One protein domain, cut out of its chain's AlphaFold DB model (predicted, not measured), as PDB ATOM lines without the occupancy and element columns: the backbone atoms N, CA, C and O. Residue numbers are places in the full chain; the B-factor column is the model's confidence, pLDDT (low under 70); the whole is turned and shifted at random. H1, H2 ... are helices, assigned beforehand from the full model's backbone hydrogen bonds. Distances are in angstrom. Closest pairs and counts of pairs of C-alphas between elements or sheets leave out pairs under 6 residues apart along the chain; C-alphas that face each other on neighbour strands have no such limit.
ATOM      1  N   SER A  62     -36.866 -15.758  11.005       60.97
ATOM      2  CA  SER A  62     -36.825 -17.136  10.487       60.97
ATOM      3  C   SER A  62     -35.789 -17.336   9.371       60.97
ATOM      4  O   SER A  62     -35.111 -18.362   9.328       60.97
ATOM      5  N   ASP A  63     -35.584 -16.316   8.539       61.56
ATOM      6  CA  ASP A  63     -34.639 -16.321   7.421       61.56
ATOM      7  C   ASP A  63     -33.169 -16.341   7.877       61.56
ATOM      8  O   ASP A  63     -32.318 -16.966   7.244       61.56
ATOM      9  N   ASN A  64     -32.858 -15.722   9.022       62.88
ATOM     10  CA  ASN A  64     -31.533 -15.791   9.646       62.88
ATOM     11  C   ASN A  64     -31.270 -17.171  10.257       62.88
ATOM     12  O   ASN A  64     -30.128 -17.635  10.257       62.88
ATOM     13  N   LEU A  65     -32.304 -17.847  10.767       71.00
ATOM     14  CA  LEU A  65     -32.169 -19.223  11.239       71.00
ATOM     15  C   LEU A  65     -31.923 -20.175  10.065       71.00
ATOM     16  O   LEU A  65     -30.976 -20.955  10.127       71.00
ATOM     17  N   ALA A  66     -32.701 -20.061   8.985       73.06
ATOM     18  CA  ALA A  66     -32.525 -20.863   7.775       73.06
ATOM     19  C   ALA A  66     -31.120 -20.686   7.178       73.06
ATOM     20  O   ALA A  66     -30.422 -21.671   6.945       73.06
ATOM     21  N   ARG A  67     -30.641 -19.441   7.064       73.88
ATOM     22  CA  ARG A  67     -29.283 -19.138   6.584       73.88
ATOM     23  C   ARG A  67     -28.189 -19.696   7.495       73.88
ATOM     24  O   ARG A  67     -27.162 -20.159   7.013       73.88
ATOM     25  N   ARG A  68     -28.383 -19.675   8.818       74.62
ATOM     26  CA  ARG A  68     -27.442 -20.286   9.776       74.62
ATOM     27  C   ARG A  68     -27.426 -21.809   9.680       74.62
ATOM     28  O   ARG A  68     -26.362 -22.400   9.836       74.62
ATOM     29  N   VAL A  69     -28.581 -22.433   9.456       77.56
ATOM     30  CA  VAL A  69     -28.696 -23.881   9.243       77.56
ATOM     31  C   VAL A  69     -28.015 -24.276   7.936       77.56
ATOM     32  O   VAL A  69     -27.217 -25.206   7.936       77.56
ATOM     33  N   GLU A  70     -28.243 -23.530   6.859       75.56
ATOM     34  CA  GLU A  70     -27.584 -23.740   5.569       75.56
ATOM     35  C   GLU A  70     -26.064 -23.545   5.666       75.56
ATOM     36  O   GLU A  70     -25.304 -24.406   5.232       75.56
ATOM     37  N   ALA A  71     -25.603 -22.483   6.334       76.38
ATOM     38  CA  ALA A  71     -24.178 -22.251   6.567       76.38
ATOM     39  C   ALA A  71     -23.536 -23.346   7.436       76.38
ATOM     40  O   ALA A  71     -22.401 -23.748   7.184       76.38
ATOM     41  N   ARG A  72     -24.255 -23.849   8.450       73.44
ATOM     42  CA  ARG A  72     -23.802 -24.992   9.256       73.44
ATOM     43  C   ARG A  72     -23.694 -26.250   8.397       73.44
ATOM     44  O   ARG A  72     -22.671 -26.918   8.472       73.44
ATOM     45  N   ARG A  73     -24.698 -26.523   7.562       73.25
ATOM     46  CA  ARG A  73     -24.716 -27.675   6.656       73.25
ATOM     47  C   ARG A  73     -23.557 -27.622   5.661       73.25
ATOM     48  O   ARG A  73     -22.793 -28.569   5.589       73.25
ATOM     49  N   ALA A  74     -23.326 -26.478   5.018       67.69
ATOM     50  CA  ALA A  74     -22.192 -26.293   4.110       67.69
ATOM     51  C   ALA A  74     -20.826 -26.465   4.812       67.69
ATOM     52  O   ALA A  74     -19.883 -27.022   4.243       67.69
ATOM     53  N   ALA A  75     -20.702 -26.013   6.066       66.38
ATOM     54  CA  ALA A  75     -19.480 -26.187   6.854       66.38
ATOM     55  C   ALA A  75     -19.247 -27.645   7.292       66.38
ATOM     56  O   ALA A  75     -18.099 -28.062   7.449       66.38
ATOM     57  N   GLU A  76     -20.313 -28.411   7.508       64.31
ATOM     58  CA  GLU A  76     -20.251 -29.849   7.778       64.31
ATOM     59  C   GLU A  76     -19.923 -30.638   6.506       64.31
ATOM     60  O   GLU A  76     -19.007 -31.458   6.545       64.31
ATOM     61  N   ASP A  77     -20.543 -30.308   5.372       60.47
ATOM     62  CA  ASP A  77     -20.249 -30.918   4.069       60.47
ATOM     63  C   ASP A  77     -18.760 -30.744   3.711       60.47
ATOM     64  O   ASP A  77     -18.068 -31.717   3.419       60.47
ATOM     65  N   THR A  78     -18.203 -29.540   3.898       60.50
ATOM     66  CA  THR A  78     -16.762 -29.275   3.681       60.50
ATOM     67  C   THR A  78     -15.854 -30.095   4.613       60.50
ATOM     68  O   THR A  78     -14.712 -30.418   4.277       60.50
ATOM     69  N   ARG A  79     -16.317 -30.430   5.826       59.69
ATOM     70  CA  ARG A  79     -15.542 -31.271   6.752       59.69
ATOM     71  C   ARG A  79     -15.589 -32.740   6.354       59.69
ATOM     72  O   ARG A  79     -14.578 -33.408   6.559       59.69
ATOM     73  N   LEU A  80     -16.712 -33.210   5.818       57.50
ATOM     74  CA  LEU A  80     -16.908 -34.587   5.366       57.50
ATOM     75  C   LEU A  80     -16.237 -34.860   4.014       57.50
ATOM     76  O   LEU A  80     -15.768 -35.975   3.805       57.50
ATOM     77  N   GLU A  81     -16.072 -33.851   3.149       59.00
ATOM     78  CA  GLU A  81     -15.278 -33.991   1.916       59.00
ATOM     79  C   GLU A  81     -13.815 -34.380   2.186       59.00
ATOM     80  O   GLU A  81     -13.201 -35.050   1.368       59.00
ATOM     81  N   ARG A  82     -13.260 -34.036   3.356       61.03
ATOM     82  CA  ARG A  82     -11.895 -34.439   3.760       61.03
ATOM     83  C   ARG A  82     -11.786 -35.882   4.259       61.03
ATOM     84  O   ARG A  82     -10.696 -36.334   4.583       61.03
ATOM     85  N   PHE A  83     -12.909 -36.582   4.390       59.84
ATOM     86  CA  PHE A  83     -12.966 -37.986   4.793       59.84
ATOM     87  C   PHE A  83     -13.607 -38.830   3.689       59.84
ATOM     88  O   PHE A  83     -14.372 -39.755   3.966       59.84
ATOM     89  N   GLN A  84     -13.311 -38.514   2.425       62.47
ATOM     90  CA  GLN A  84     -13.684 -39.381   1.312       62.47
ATOM     91  C   GLN A  84     -13.062 -40.766   1.534       62.47
ATOM     92  O   GLN A  84     -11.859 -40.893   1.768       62.47
ATOM     93  N   ALA A  85     -13.863 -41.826   1.413       59.94
ATOM     94  CA  ALA A  85     -13.398 -43.210   1.560       59.94
ATOM     95  C   ALA A  85     -12.245 -43.572   0.592       59.94
ATOM     96  O   ALA A  85     -11.510 -44.527   0.836       59.94
ATOM     97  N   ASN A  86     -12.067 -42.779  -0.468       63.06
ATOM     98  CA  ASN A  86     -11.027 -42.925  -1.485       63.06
ATOM     99  C   ASN A  86      -9.658 -42.333  -1.085       63.06
ATOM    100  O   ASN A  86      -8.682 -42.570  -1.791       63.06
ATOM    101  N   GLU A  87      -9.561 -41.579   0.017       65.88
ATOM    102  CA  GLU A  87      -8.302 -40.968   0.488       65.88
ATOM    103  C   GLU A  87      -7.613 -41.767   1.602       65.88
ATOM    104  O   GLU A  87      -6.510 -41.428   2.036       65.88
ATOM    105  N   LEU A  88      -8.230 -42.853   2.075       72.25
ATOM    106  CA  LEU A  88      -7.598 -43.716   3.065       72.25
ATOM    107  C   LEU A  88      -6.511 -44.565   2.391       72.25
ATOM    108  O   LEU A  88      -6.800 -45.271   1.420       72.25
ATOM    109  N   PRO A  89      -5.271 -44.575   2.917       80.38
ATOM    110  CA  PRO A  89      -4.257 -45.515   2.465       80.38
ATOM    111  C   PRO A  89      -4.808 -46.947   2.490       80.38
ATOM    112  O   PRO A  89      -5.469 -47.347   3.450       80.38
ATOM    113  N   LEU A  90      -4.502 -47.744   1.460       77.94
ATOM    114  CA  LEU A  90      -4.966 -49.134   1.324       77.94
ATOM    115  C   LEU A  90      -4.831 -49.981   2.615       77.94
ATOM    116  O   LEU A  90      -5.750 -50.753   2.904       77.94
ATOM    117  N   PRO A  91      -3.755 -49.859   3.423       81.69
ATOM    118  CA  PRO A  91      -3.651 -50.573   4.698       81.69
ATOM    119  C   PRO A  91      -4.737 -50.183   5.710       81.69
ATOM    120  O   PRO A  91      -5.278 -51.047   6.395       81.69
ATOM    121  N   THR A  92      -5.093 -48.901   5.775       82.88
ATOM    122  CA  THR A  92      -6.108 -48.362   6.688       82.88
ATOM    123  C   THR A  92      -7.502 -48.842   6.305       82.88
ATOM    124  O   THR A  92      -8.261 -49.273   7.170       82.88
ATOM    125  N   ALA A  93      -7.818 -48.852   5.007       83.06
ATOM    126  CA  ALA A  93      -9.085 -49.387   4.511       83.06
ATOM    127  C   ALA A  93      -9.237 -50.886   4.830       83.06
ATOM    128  O   ALA A  93     -10.289 -51.319   5.303       83.06
ATOM    129  N   LYS A  94      -8.165 -51.673   4.646       85.38
ATOM    130  CA  LYS A  94      -8.142 -53.099   5.013       85.38
ATOM    131  C   LYS A  94      -8.353 -53.304   6.512       85.38
ATOM    132  O   LYS A  94      -9.210 -54.094   6.889       85.38
ATOM    133  N   ALA A  95      -7.626 -52.568   7.352       87.44
ATOM    134  CA  ALA A  95      -7.751 -52.668   8.805       87.44
ATOM    135  C   ALA A  95      -9.170 -52.328   9.293       87.44
ATOM    136  O   ALA A  95      -9.734 -53.064  10.100       87.44
ATOM    137  N   LEU A  96      -9.772 -51.258   8.763       84.81
ATOM    138  CA  LEU A  96     -11.146 -50.870   9.094       84.81
ATOM    139  C   LEU A  96     -12.170 -51.909   8.626       84.81
ATOM    140  O   LEU A  96     -13.092 -52.226   9.372       84.81
ATOM    141  N   SER A  97     -11.992 -52.481   7.432       84.38
ATOM    142  CA  SER A  97     -12.851 -53.557   6.926       84.38
ATOM    143  C   SER A  97     -12.772 -54.812   7.803       84.38
ATOM    144  O   SER A  97     -13.806 -55.390   8.137       84.38
ATOM    145  N   THR A  98     -11.571 -55.200   8.245       87.94
ATOM    146  CA  THR A  98     -11.391 -56.324   9.174       87.94
ATOM    147  C   THR A  98     -12.026 -56.038  10.533       87.94
ATOM    148  O   THR A  98     -12.751 -56.884  11.052       87.94
ATOM    149  N   PHE A  99     -11.810 -54.844  11.095       85.50
ATOM    150  CA  PHE A  99     -12.410 -54.450  12.370       85.50
ATOM    151  C   PHE A  99     -13.941 -54.451  12.307       85.50
ATOM    152  O   PHE A  99     -14.584 -55.000  13.196       85.50
ATOM    153  N   ALA A 100     -14.526 -53.904  11.238       86.56
ATOM    154  CA  ALA A 100     -15.972 -53.908  11.035       86.56
ATOM    155  C   ALA A 100     -16.536 -55.335  10.954       86.56
ATOM    156  O   ALA A 100     -17.565 -55.616  11.561       86.56
ATOM    157  N   GLY A 101     -15.835 -56.251  10.274       83.75
ATOM    158  CA  GLY A 101     -16.212 -57.666  10.226       83.75
ATOM    159  C   GLY A 101     -16.190 -58.342  11.602       83.75
ATOM    160  O   GLY A 101     -17.134 -59.043  11.955       83.75
TER     161      GLY A 101
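What this domain is: This is residues 62 to 101 of the 122 residues of the protein "Undecaprenyl pyrophosphate phosphatase-like protein" of Marinobacter santoriniensis NKSG1 (UniProt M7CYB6). The model is an open L: a long straight helix, H1, makes most of the length, and beyond its end a short link leads to a shorter helix, H2, which turns off as the foot. The two helices have no contact with each other. The printed part has 40 residues with two named helices, H1 then H2, and no named strand; the class is all helix. It is extended, with a radius of gyration of the C-alphas of 16.3 A, and spans 47 by 19 by 8 A.

Where its parts are: Find C-alpha 62 at (-36.825, -17.136, 10.487); from there H1, residues 62 to 83, runs 32.2 A to C-alpha 83 at (-12.966, -37.986, 4.793). Next look at Leu 90, where H2, residues 90 to 101, begins; it runs 16.7 A to C-alpha 101 at (-16.212, -57.666, 10.226).

How they stand to each other: H1 and H2 are apart, with a short link of 6 residues between them. In H2 every O i to N i+4 pair is within hydrogen-bond range; in H1, 16 of 18 are.

The domain as a whole: The C-alphas farthest apart, of Ser 62 and Pro 91, are 47.5 A apart. The printed part has no cut. Look for pLDDT under 70 at residues 62 to 64 and 74 to 87.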